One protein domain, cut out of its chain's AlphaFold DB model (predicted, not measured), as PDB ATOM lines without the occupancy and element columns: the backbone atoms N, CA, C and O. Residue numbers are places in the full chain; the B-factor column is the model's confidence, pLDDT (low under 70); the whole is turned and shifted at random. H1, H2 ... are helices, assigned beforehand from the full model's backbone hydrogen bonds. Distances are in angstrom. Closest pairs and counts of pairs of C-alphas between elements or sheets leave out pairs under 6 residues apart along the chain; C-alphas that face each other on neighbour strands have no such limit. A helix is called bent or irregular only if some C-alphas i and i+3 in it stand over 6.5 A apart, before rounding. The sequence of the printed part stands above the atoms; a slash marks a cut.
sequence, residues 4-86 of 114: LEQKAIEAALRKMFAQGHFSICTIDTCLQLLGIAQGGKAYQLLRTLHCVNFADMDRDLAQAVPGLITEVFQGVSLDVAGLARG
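What this domain is: This is residues 4 to 86 of the 114 residues of an uncharacterized protein of Cupriavidus sp. SK-4 (UniProt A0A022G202). Look for five helices set in a nearly closed ring, H1, H2, H3, H4 and H5 in turn, weakest between H2 and H3. The three longer ones, H1, H2 and H4, run roughly along one axis, while short H3 and H5 are tilted. The printed part has 83 residues, with five named helices in the order H1 to H5 and no named strand; its class is all helix. It is compact, with a radius of gyration of the C-alphas of 11.7 A and spans of 32 by 27 by 18 A.

How they stand to each other: Begin with H1, residues 4 to 18, the longest helix. It forms a helical hairpin with H2, residues 24 to 34: they touch, closest at the C-alphas of Ile 9 and Cys 30, 6.0 A apart, at a shallow tilt of 11 degrees, opposite ways. H1 also touches H5, residues 80 to 85, at a steep tilt of 40 degrees, the same way; their closest C-alphas, of Arg 14 and Leu 83, are 5.3 A apart. H4, residues 59 to 72, touches H5 with residues 66 to 70 alone, closest at the C-alphas of Pro 66 and Ala 81, 5.9 A apart; this second helical hairpin has a shallow tilt of 34 degrees, only just short of steep. H3, residues 40 to 47, touches H4 at a steep tilt of 51 degrees, with the C-alphas of Ala 42 and Leu 68 closest, 5.1 A apart. H2 and H3 are close but not clearly touching, their closest C-alphas, of Ile 24 and Arg 47, being 5.8 A apart. Every O i to N i+4 pair is within hydrogen-bond range in H1, H2, H3 and H5, but 8 of 10 in H4.

Where its parts are: Find C-alpha 4 at (188.848, 175.735, 243.784); from there H1 runs 20.7 A to C-alpha 18. H2 is 15.5 A long, H3 10.7 A and H5 8.6 A. H4 runs 20.6 A from C-alpha 59 at (191.182, 156.753, 216.037), and is only just irregular, with C-alphas 63 and 66 6.8 A apart. H5 ends at C-alpha 85, (183.137, 160.556, 228.514).

The domain as a whole: The C-alphas of Leu 4 and Asp 58 are the two farthest apart, at 34.7 A. The printed part has no cut. Between H3 and H4 look for the one long link, 11 residues, where residues 52 to 53 pair antiparallel with residues 21 to 22. Mean pLDDT of the printed part is 93.3, and residue 86 is under 70.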
ATOM      1  N   LEU A   4     189.072 174.778 244.864       94.88
ATOM      2  CA  LEU A   4     188.848 175.735 243.784       94.88
ATOM      3  C   LEU A   4     189.754 175.453 242.579       94.88
ATOM      4  O   LEU A   4     189.273 175.472 241.448       94.88
ATOM      5  N   GLU A   5     191.034 175.148 242.813       94.31
ATOM      6  CA  GLU A   5     191.974 174.736 241.760       94.31
ATOM      7  C   GLU A   5     191.491 173.465 241.062       94.31
ATOM      8  O   GLU A   5     191.454 173.417 239.834       94.31
ATOM      9  N   GLN A   6     191.044 172.469 241.833       94.12
ATOM     10  CA  GLN A   6     190.502 171.232 241.277       94.12
ATOM     11  C   GLN A   6     189.300 171.511 240.368       94.12
ATOM     12  O   GLN A   6     189.275 171.074 239.218       94.12
ATOM     13  N   LYS A   7     188.323 172.290 240.848       94.62
ATOM     14  CA  LYS A   7     187.136 172.659 240.062       94.62
ATOM     15  C   LYS A   7     187.494 173.439 238.799       94.62
ATOM     16  O   LYS A   7     186.875 173.218 237.759       94.62
ATOM     17  N   ALA A   8     188.474 174.339 238.876       96.25
ATOM     18  CA  ALA A   8     188.937 175.109 237.727       96.25
ATOM     19  C   ALA A   8     189.559 174.203 236.651       96.25
ATOM     20  O   ALA A   8     189.223 174.329 235.473       96.25
ATOM     21  N   ILE A   9     190.403 173.252 237.058       95.88
ATOM     22  CA  ILE A   9     191.046 172.288 236.156       95.88
ATOM     23  C   ILE A   9     190.009 171.355 235.532       95.88
ATOM     24  O   ILE A   9     189.978 171.198 234.313       95.88
ATOM     25  N   GLU A  10     189.106 170.787 236.336       95.19
ATOM     26  CA  GLU A  10     188.022 169.939 235.835       95.19
ATOM     27  C   GLU A  10     187.139 170.682 234.824       95.19
ATOM     28  O   GLU A  10     186.781 170.118 233.789       95.19
ATOM     29  N   ALA A  11     186.814 171.954 235.080       95.56
ATOM     30  CA  ALA A  11     186.039 172.779 234.159       95.56
ATOM     31  C   ALA A  11     186.787 173.042 232.840       95.56
ATOM     32  O   ALA A  11     186.184 172.945 231.767       95.56
ATOM     33  N   ALA A  12     188.089 173.334 232.901       96.44
ATOM     34  CA  ALA A  12     188.921 173.563 231.722       96.44
ATOM     35  C   ALA A  12     189.044 172.300 230.853       96.44
ATOM     36  O   ALA A  12     188.803 172.353 229.645       96.44
ATOM     37  N   LEU A  13     189.342 171.153 231.473       95.62
ATOM     38  CA  LEU A  13     189.444 169.866 230.782       95.62
ATOM     39  C   LEU A  13     188.096 169.432 230.196       95.62
ATOM     40  O   LEU A  13     188.035 169.034 229.034       95.62
ATOM     41  N   ARG A  14     186.999 169.575 230.950       95.25
ATOM     42  CA  ARG A  14     185.647 169.271 230.455       95.25
ATOM     43  C   ARG A  14     185.292 170.112 229.237       95.25
ATOM     44  O   ARG A  14     184.762 169.579 228.270       95.25
ATOM     45  N   LYS A  15     185.587 171.414 229.268       94.75
ATOM     46  CA  LYS A  15     185.343 172.312 228.135       94.75
ATOM     47  C   LYS A  15     186.126 171.870 226.898       94.75
ATOM     48  O   LYS A  15     185.547 171.829 225.821       94.75
ATOM     49  N   MET A  16     187.403 171.520 227.061       94.69
ATOM     50  CA  MET A  16     188.255 171.042 225.969       94.69
ATOM     51  C   MET A  16     187.659 169.793 225.298       94.69
ATOM     52  O   MET A  16     187.442 169.788 224.089       94.69
ATOM     53  N   PHE A  17     187.302 168.771 226.083       94.44
ATOM     54  CA  PHE A  17     186.675 167.562 225.539       94.44
ATOM     55  C   PHE A  17     185.308 167.840 224.904       94.44
ATOM     56  O   PHE A  17     185.044 167.372 223.800       94.44
ATOM     57  N   ALA A  18     184.466 168.654 225.547       91.69
ATOM     58  CA  ALA A  18     183.139 168.997 225.036       91.69
ATOM     59  C   ALA A  18     183.181 169.776 223.710       91.69
ATOM     60  O   ALA A  18     182.262 169.670 222.905       91.69
ATOM     61  N   GLN A  19     184.238 170.555 223.470       92.19
ATOM     62  CA  GLN A  19     184.431 171.286 222.216       92.19
ATOM     63  C   GLN A  19     184.950 170.403 221.075       92.19
ATOM     64  O   GLN A  19     185.040 170.877 219.946       92.19
ATOM     65  N   GLY A  20     185.300 169.140 221.340       92.44
ATOM     66  CA  GLY A  20     185.842 168.247 220.317       92.44
ATOM     67  C   GLY A  20     187.253 168.631 219.854       92.44
ATOM     68  O   GLY A  20     187.710 168.141 218.821       92.44
ATOM     69  N   HIS A  21     187.960 169.470 220.615       92.62
ATOM     70  CA  HIS A  21     189.265 170.018 220.251       92.62
ATOM     71  C   HIS A  21     190.282 169.802 221.366       92.62
ATOM     72  O   HIS A  21     190.026 170.115 222.527       92.62
ATOM     73  N   PHE A  22     191.447 169.263 221.019       95.81
ATOM     74  CA  PHE A  22     192.561 169.113 221.940       95.81
ATOM     75  C   PHE A  22     193.469 170.342 221.881       95.81
ATOM     76  O   PHE A  22     193.952 170.718 220.814       95.81
ATOM     77  N   SER A  23     193.769 170.922 223.045       96.19
ATOM     78  CA  SER A  23     194.657 172.077 223.179       96.19
ATOM     79  C   SER A  23     195.727 171.827 224.237       96.19
ATOM     80  O   SER A  23     195.434 171.758 225.433       96.19
ATOM     81  N   ILE A  24     196.991 171.767 223.806       96.56
ATOM     82  CA  ILE A  24     198.132 171.681 224.726       96.56
ATOM     83  C   ILE A  24     198.214 172.903 225.652       96.56
ATOM     84  O   ILE A  24     198.569 172.755 226.815       96.56
ATOM     85  N   CYS A  25     197.790 174.086 225.197       96.81
ATOM     86  CA  CYS A  25     197.787 175.298 226.022       96.81
ATOM     87  C   CYS A  25     196.888 175.152 227.263       96.81
ATOM     88  O   CYS A  25     197.207 175.681 228.330       96.81
ATOM     89  N   THR A  26     195.776 174.412 227.149       97.00
ATOM     90  CA  THR A  26     194.905 174.090 228.292       97.00
ATOM     91  C   THR A  26     195.648 173.231 229.313       97.00
ATOM     92  O   THR A  26     195.578 173.506 230.510       97.00
ATOM     93  N   ILE A  27     196.398 172.228 228.846       97.06
ATOM     94  CA  ILE A  27     197.215 171.361 229.702       97.06
ATOM     95  C   ILE A  27     198.323 172.174 230.380       97.06
ATOM     96  O   ILE A  27     198.454 172.111 231.600       97.06
ATOM     97  N   ASP A  28     199.055 172.995 229.623       96.69
ATOM     98  CA  ASP A  28     200.132 173.845 230.141       96.69
ATOM     99  C   ASP A  28     199.637 174.774 231.257       96.69
ATOM    100  O   ASP A  28     200.272 174.876 232.306       96.69
ATOM    101  N   THR A  29     198.468 175.393 231.062       96.81
ATOM    102  CA  THR A  29     197.839 176.277 232.057       96.81
ATOM    103  C   THR A  29     197.492 175.519 233.339       96.81
ATOM    104  O   THR A  29     197.743 176.006 234.441       96.81
ATOM    105  N   CYS A  30     196.939 174.310 233.212       96.62
ATOM    106  CA  CYS A  30     196.595 173.474 234.361       96.62
ATOM    107  C   CYS A  30     197.846 173.009 235.127       96.62
ATOM    108  O   CYS A  30     197.851 173.030 236.356       96.62
ATOM    109  N   LEU A  31     198.918 172.629 234.424       95.94
ATOM    110  CA  LEU A  31     200.185 172.240 235.054       95.94
ATOM    111  C   LEU A  31     200.835 173.412 235.785       95.94
ATOM    112  O   LEU A  31     201.297 173.247 236.913       95.94
ATOM    113  N   GLN A  32     200.811 174.601 235.180       96.06
ATOM    114  CA  GLN A  32     201.315 175.818 235.805       96.06
ATOM    115  C   GLN A  32     200.541 176.160 237.083       96.06
ATOM    116  O   GLN A  32     201.163 176.486 238.092       96.06
ATOM    117  N   LEU A  33     199.207 176.043 237.063       95.62
ATOM    118  CA  LEU A  33     198.364 176.273 238.240       95.62
ATOM    119  C   LEU A  33     198.709 175.316 239.391       95.62
ATOM    120  O   LEU A  33     198.700 175.720 240.549       95.62
ATOM    121  N   LEU A  34     199.041 174.063 239.076       94.19
ATOM    122  CA  LEU A  34     199.425 173.051 240.064       94.19
ATOM    123  C   LEU A  34     200.910 173.089 240.458       94.19
ATOM    124  O   LEU A  34     201.315 172.341 241.346       94.19
ATOM    125  N   GLY A  35     201.731 173.912 239.799       93.81
ATOM    126  CA  GLY A  35     203.184 173.916 239.987       93.81
ATOM    127  C   GLY A  35     203.871 172.620 239.533       93.81
ATOM    128  O   GLY A  35     204.950 172.296 240.028       93.81
ATOM    129  N   ILE A  36     203.258 171.864 238.617       93.00
ATOM    130  CA  ILE A  36     203.818 170.622 238.073       93.00
ATOM    131  C   ILE A  36     204.740 170.965 236.901       93.00
ATOM    132  O   ILE A  36     204.371 171.711 235.993       93.00
ATOM    133  N   ALA A  37     205.951 170.408 236.909       90.38
ATOM    134  CA  ALA A  37     206.904 170.604 235.826       90.38
ATOM    135  C   ALA A  37     206.412 169.947 234.524       90.38
ATOM    136  O   ALA A  37     206.009 168.785 234.503       90.38
ATOM    137  N   GLN A  38     206.500 170.685 233.419       91.50
ATOM    138  CA  GLN A  38     206.182 170.187 232.082       91.50
ATOM    139  C   GLN A  38     207.284 169.229 231.607       91.50
ATOM    140  O   GLN A  38     208.425 169.642 231.395       91.50
ATOM    141  N   GLY A  39     206.968 167.946 231.431       90.25
ATOM    142  CA  GLY A  39     207.971 166.964 231.029       90.25
ATOM    143  C   GLY A  39     207.447 165.539 230.896       90.25
ATOM    144  O   GLY A  39     206.273 165.258 231.114       90.25
ATOM    145  N   GLY A  40     208.345 164.634 230.513       94.44
ATOM    146  CA  GLY A  40     208.015 163.229 230.275       94.44
ATOM    147  C   GLY A  40     207.530 162.942 228.853       94.44
ATOM    148  O   GLY A  40     207.292 163.843 228.042       94.44
ATOM    149  N   LYS A  41     207.424 161.650 228.529       95.94
ATOM    150  CA  LYS A  41     207.099 161.196 227.173       95.94
ATOM    151  C   LYS A  41     205.653 161.513 226.796       95.94
ATOM    152  O   LYS A  41     205.431 161.992 225.687       95.94
ATOM    153  N   ALA A  42     204.696 161.320 227.707       95.94
ATOM    154  CA  ALA A  42     203.296 161.653 227.457       95.94
ATOM    155  C   ALA A  42     203.086 163.144 227.176       95.94
ATOM    156  O   ALA A  42     202.435 163.493 226.193       95.94
ATOM    157  N   TYR A  43     203.714 164.024 227.960       96.94
ATOM    158  CA  TYR A  43     203.671 165.463 227.697       96.94
ATOM    159  C   TYR A  43     204.241 165.807 226.317       96.94
ATOM    160  O   TYR A  43     203.632 166.568 225.571       96.94
ATOM    161  N   GLN A  44     205.379 165.217 225.937       96.50
ATOM    162  CA  GLN A  44     205.971 165.445 224.616       96.50
ATOM    163  C   GLN A  44     205.047 164.996 223.479       96.50
ATOM    164  O   GLN A  44     204.927 165.724 222.498       96.50
ATOM    165  N   LEU A  45     204.380 163.843 223.615       96.00
ATOM    166  CA  LEU A  45     203.398 163.357 222.638       96.00
ATOM    167  C   LEU A  45     202.197 164.300 222.531       96.00
ATOM    168  O   LEU A  45     201.786 164.661 221.435       96.00
ATOM    169  N   LEU A  46     201.659 164.756 223.659       96.12
ATOM    170  CA  LEU A  46     200.559 165.720 223.667       96.12
ATOM    171  C   LEU A  46     200.982 167.068 223.069       96.12
ATOM    172  O   LEU A  46     200.217 167.695 222.342       96.12
ATOM    173  N   ARG A  47     202.219 167.508 223.312       96.00
ATOM    174  CA  ARG A  47     202.737 168.784 222.805       96.00
ATOM    175  C   ARG A  47     202.889 168.817 221.285       96.00
ATOM    176  O   ARG A  47     202.816 169.901 220.712       96.00
ATOM    177  N   THR A  48     203.048 167.670 220.620       94.75
ATOM    178  CA  THR A  48     203.026 167.626 219.146       94.75
ATOM    179  C   THR A  48     201.628 167.846 218.569       94.75
ATOM    180  O   THR A  48     201.503 168.171 217.393       94.75
ATOM    181  N   LEU A  49     200.577 167.703 219.380       93.44
ATOM    182  CA  LEU A  49     199.178 167.883 218.994       93.44
ATOM    183  C   LEU A  49     198.719 169.317 219.300       93.44
ATOM    184  O   LEU A  49     197.773 169.543 220.050       93.44
ATOM    185  N   HIS A  50     199.417 170.323 218.774       87.06
ATOM    186  CA  HIS A  50     199.059 171.712 219.059       87.06
ATOM    187  C   HIS A  50     197.728 172.080 218.388       87.06
ATOM    188  O   HIS A  50     197.677 172.300 217.183       87.06
ATOM    189  N   CYS A  51     196.667 172.188 219.190       88.44
ATOM    190  CA  CYS A  51     195.359 172.697 218.784       88.44
ATOM    191  C   CYS A  51     194.738 171.959 217.583       88.44
ATOM    192  O   CYS A  51     194.538 172.549 216.523       88.44
ATOM    193  N   VAL A  52     194.338 170.702 217.774       93.12
ATOM    194  CA  VAL A  52     193.767 169.835 216.725       93.12
ATOM    195  C   VAL A  52     192.395 169.286 217.136       93.12
ATOM    196  O   VAL A  52     192.174 168.981 218.309       93.12
ATOM    197  N   ASN A  53     191.457 169.150 216.191       94.38
ATOM    198  CA  ASN A  53     190.177 168.504 216.491       94.38
ATOM    199  C   ASN A  53     190.378 167.003 216.690       94.38
ATOM    200  O   ASN A  53     191.112 166.366 215.938       94.38
ATOM    201  N   PHE A  54     189.661 166.403 217.639       92.81
ATOM    202  CA  PHE A  54     189.691 164.948 217.828       92.81
ATOM    203  C   PHE A  54     189.219 164.187 216.581       92.81
ATOM    204  O   PHE A  54     189.663 163.068 216.357       92.81
ATOM    205  N   ALA A  55     188.360 164.795 215.755       92.88
ATOM    206  CA  ALA A  55     187.900 164.220 214.491       92.88
ATOM    207  C   ALA A  55     188.988 164.163 213.400       92.88
ATOM    208  O   ALA A  55     188.883 163.345 212.491       92.88
ATOM    209  N   ASP A  56     190.021 165.006 213.503       93.75
ATOM    210  CA  ASP A  56     191.149 165.041 212.562       93.75
ATOM    211  C   ASP A  56     192.281 164.084 212.986       93.75
ATOM    212  O   ASP A  56     193.269 163.914 212.270       93.75
ATOM    213  N   MET A  57     192.166 163.474 214.169       93.44
ATOM    214  CA  MET A  57     193.121 162.493 214.673       93.44
ATOM    215  C   MET A  57     192.792 161.095 214.157       93.44
ATOM    216  O   MET A  57     191.629 160.728 213.990       93.44
ATOM    217  N   ASP A  58     193.828 160.270 214.007       95.12
ATOM    218  CA  ASP A  58     193.624 158.828 213.910       95.12
ATOM    219  C   ASP A  58     192.882 158.307 215.155       95.12
ATOM    220  O   ASP A  58     193.071 158.812 216.269       95.12
ATOM    221  N   ARG A  59     192.028 157.296 214.969       92.81
ATOM    222  CA  ARG A  59     191.182 156.753 216.037       92.81
ATOM    223  C   ARG A  59     192.004 156.281 217.234       92.81
ATOM    224  O   ARG A  59     191.607 156.553 218.368       92.81
ATOM    225  N   ASP A  60     193.123 155.604 216.996       95.06
ATOM    226  CA  ASP A  60     193.960 155.061 218.066       95.06
ATOM    227  C   ASP A  60     194.613 156.201 218.853       95.06
ATOM    228  O   ASP A  60     194.658 156.178 220.086       95.06
ATOM    229  N   LEU A  61     195.035 157.258 218.150       94.50
ATOM    230  CA  LEU A  61     195.575 158.461 218.773       94.50
ATOM    231  C   LEU A  61     194.520 159.170 219.629       94.50
ATOM    232  O   LEU A  61     194.782 159.455 220.797       94.50
ATOM    233  N   ALA A  62     193.324 159.412 219.087       94.12
ATOM    234  CA  ALA A  62     192.237 160.071 219.812       94.12
ATOM    235  C   ALA A  62     191.853 159.306 221.091       94.12
ATOM    236  O   ALA A  62     191.632 159.914 222.139       94.12
ATOM    237  N   GLN A  63     191.827 157.971 221.026       93.50
ATOM    238  CA  GLN A  63     191.557 157.114 222.182       93.50
ATOM    239  C   GLN A  63     192.692 157.114 223.215       93.50
ATOM    240  O   GLN A  63     192.425 156.965 224.408       93.50
ATOM    241  N   ALA A  64     193.941 157.316 222.789       95.69
ATOM    242  CA  ALA A  64     195.092 157.386 223.684       95.69
ATOM    243  C   ALA A  64     195.197 158.724 224.440       95.69
ATOM    244  O   ALA A  64     195.720 158.749 225.557       95.69
ATOM    245  N   VAL A  65     194.690 159.832 223.879       95.56
ATOM    246  CA  VAL A  65     194.841 161.183 224.460       95.56
ATOM    247  C   VAL A  65     194.390 161.277 225.929       95.56
ATOM    248  O   VAL A  65     195.181 161.765 226.739       95.56
ATOM    249  N   PRO A  66     193.199 160.799 226.345       95.44
ATOM    250  CA  PRO A  66     192.797 160.849 227.755       95.44
ATOM    251  C   PRO A  66     193.766 160.106 228.693       95.44
ATOM    252  O   PRO A  66     194.024 160.559 229.811       95.44
ATOM    253  N   GLY A  67     194.339 158.989 228.230       95.44
ATOM    254  CA  GLY A  67     195.346 158.226 228.970       95.44
ATOM    255  C   GLY A  67     196.655 158.998 229.128       95.44
ATOM    256  O   GLY A  67     197.176 159.104 230.235       95.44
ATOM    257  N   LEU A  68     197.133 159.624 228.050       96.31
ATOM    258  CA  LEU A  68     198.324 160.479 228.080       96.31
ATOM    259  C   LEU A  68     198.136 161.691 229.001       96.31
ATOM    260  O   LEU A  68     199.049 162.056 229.736       96.31
ATOM    261  N   ILE A  69     196.948 162.304 229.002       95.94
ATOM    262  CA  ILE A  69     196.632 163.406 229.919       95.94
ATOM    263  C   ILE A  69     196.682 162.900 231.366       95.94
ATOM    264  O   ILE A  69     197.295 163.540 232.212       95.94
ATOM    265  N   THR A  70     196.112 161.726 231.649       95.25
ATOM    266  CA  THR A  70     196.183 161.105 232.984       95.25
ATOM    267  C   THR A  70     197.631 160.875 233.426       95.25
ATOM    268  O   THR A  70     197.966 161.128 234.579       95.25
ATOM    269  N   GLU A  71     198.505 160.445 232.509       95.19
ATOM    270  CA  GLU A  71     199.937 160.275 232.778       95.19
ATOM    271  C   GLU A  71     200.614 161.605 233.147       95.19
ATOM    272  O   GLU A  71     201.391 161.671 234.096       95.19
ATOM    273  N   VAL A  72     200.277 162.686 232.442       95.38
ATOM    274  CA  VAL A  72     200.808 164.029 232.721       95.38
ATOM    275  C   VAL A  72     200.359 164.564 234.086       95.38
ATOM    276  O   VAL A  72     201.123 165.258 234.751       95.38
ATOM    277  N   PHE A  73     199.151 164.215 234.530       93.94
ATOM    278  CA  PHE A  73     198.622 164.577 235.849       93.94
ATOM    279  C   PHE A  73     198.879 163.507 236.927       93.94
ATOM    280  O   PHE A  73     198.191 163.490 237.952       93.94
ATOM    281  N   GLN A  74     199.858 162.613 236.740       88.31
ATOM    282  CA  GLN A  74     200.218 161.622 237.757       88.31
ATOM    283  C   GLN A  74     200.474 162.276 239.122       88.31
ATOM    284  O   GLN A  74     201.209 163.253 239.243       88.31
ATOM    285  N   GLY A  75     199.853 161.719 240.166       85.06
ATOM    286  CA  GLY A  75     199.895 162.276 241.523       85.06
ATOM    287  C   GLY A  75     198.774 163.272 241.840       85.06
ATOM    288  O   GLY A  75     198.656 163.695 242.988       85.06
ATOM    289  N   VAL A  76     197.914 163.603 240.869       88.25
ATOM    290  CA  VAL A  76     196.703 164.410 241.063       88.25
ATOM    291  C   VAL A  76     195.471 163.522 240.908       88.25
ATOM    292  O   VAL A  76     195.354 162.752 239.956       88.25
ATOM    293  N   SER A  77     194.521 163.629 241.836       87.31
ATOM    294  CA  SER A  77     193.248 162.908 241.745       87.31
ATOM    295  C   SER A  77     192.316 163.591 240.737       87.31
ATOM    296  O   SER A  77     191.548 164.473 241.113       87.31
ATOM    297  N   LEU A  78     192.384 163.192 239.462       88.69
ATOM    298  CA  LEU A  78     191.518 163.672 238.375       88.69
ATOM    299  C   LEU A  78     190.950 162.494 237.570       88.69
ATOM    300  O   LEU A  78     191.703 161.676 237.046       88.69
ATOM    301  N   ASP A  79     189.625 162.435 237.405       91.31
ATOM    302  CA  ASP A  79     188.968 161.446 236.534       91.31
ATOM    303  C   ASP A  79     188.915 161.942 235.080       91.31
ATOM    304  O   ASP A  79     187.868 162.320 234.551       91.31
ATOM    305  N   VAL A  80     190.072 161.966 234.417       91.00
ATOM    306  CA  VAL A  80     190.188 162.432 233.024       91.00
ATOM    307  C   VAL A  80     189.330 161.583 232.082       91.00
ATOM    308  O   VAL A  80     188.689 162.118 231.180       91.00
ATOM    309  N   ALA A  81     189.264 160.268 232.305       89.31
ATOM    310  CA  ALA A  81     188.436 159.372 231.507       89.31
ATOM    311  C   ALA A  81     186.936 159.668 231.677       89.31
ATOM    312  O   ALA A  81     186.176 159.574 230.717       89.31
ATOM    313  N   GLY A  82     186.480 160.023 232.878       90.44
ATOM    314  CA  GLY A  82     185.124 160.522 233.111       90.44
ATOM    315  C   GLY A  82     184.861 161.858 232.419       90.44
ATOM    316  O   GLY A  82     183.824 162.015 231.777       90.44
ATOM    317  N   LEU A  83     185.816 162.791 232.468       91.00
ATOM    318  CA  LEU A  83     185.712 164.095 231.799       91.00
ATOM    319  C   LEU A  83     185.685 163.981 230.269       91.00
ATOM    320  O   LEU A  83     184.991 164.757 229.622       91.00
ATOM    321  N   ALA A  84     186.397 163.006 229.701       87.81
ATOM    322  CA  ALA A  84     186.360 162.704 228.272       87.81
ATOM    323  C   ALA A  84     185.054 162.007 227.844       87.81
ATOM    324  O   ALA A  84     184.646 162.122 226.693       87.81
ATOM    325  N   ARG A  85     184.396 161.283 228.764       82.69
ATOM    326  CA  ARG A  85     183.137 160.556 228.514       82.69
ATOM    327  C   ARG A  85     181.872 161.388 228.761       82.69
ATOM    328  O   ARG A  85     180.833 161.066 228.198       82.69
ATOM    329  N   GLY A  86     181.921 162.416 229.611       62.78
ATOM    330  CA  GLY A  86     180.765 163.261 229.943       62.78
ATOM    331  C   GLY A  86     180.819 164.597 229.198       62.78
ATOM    332  O   GLY A  86     181.706 165.398 229.462       62.78
TER     333      GLY A  86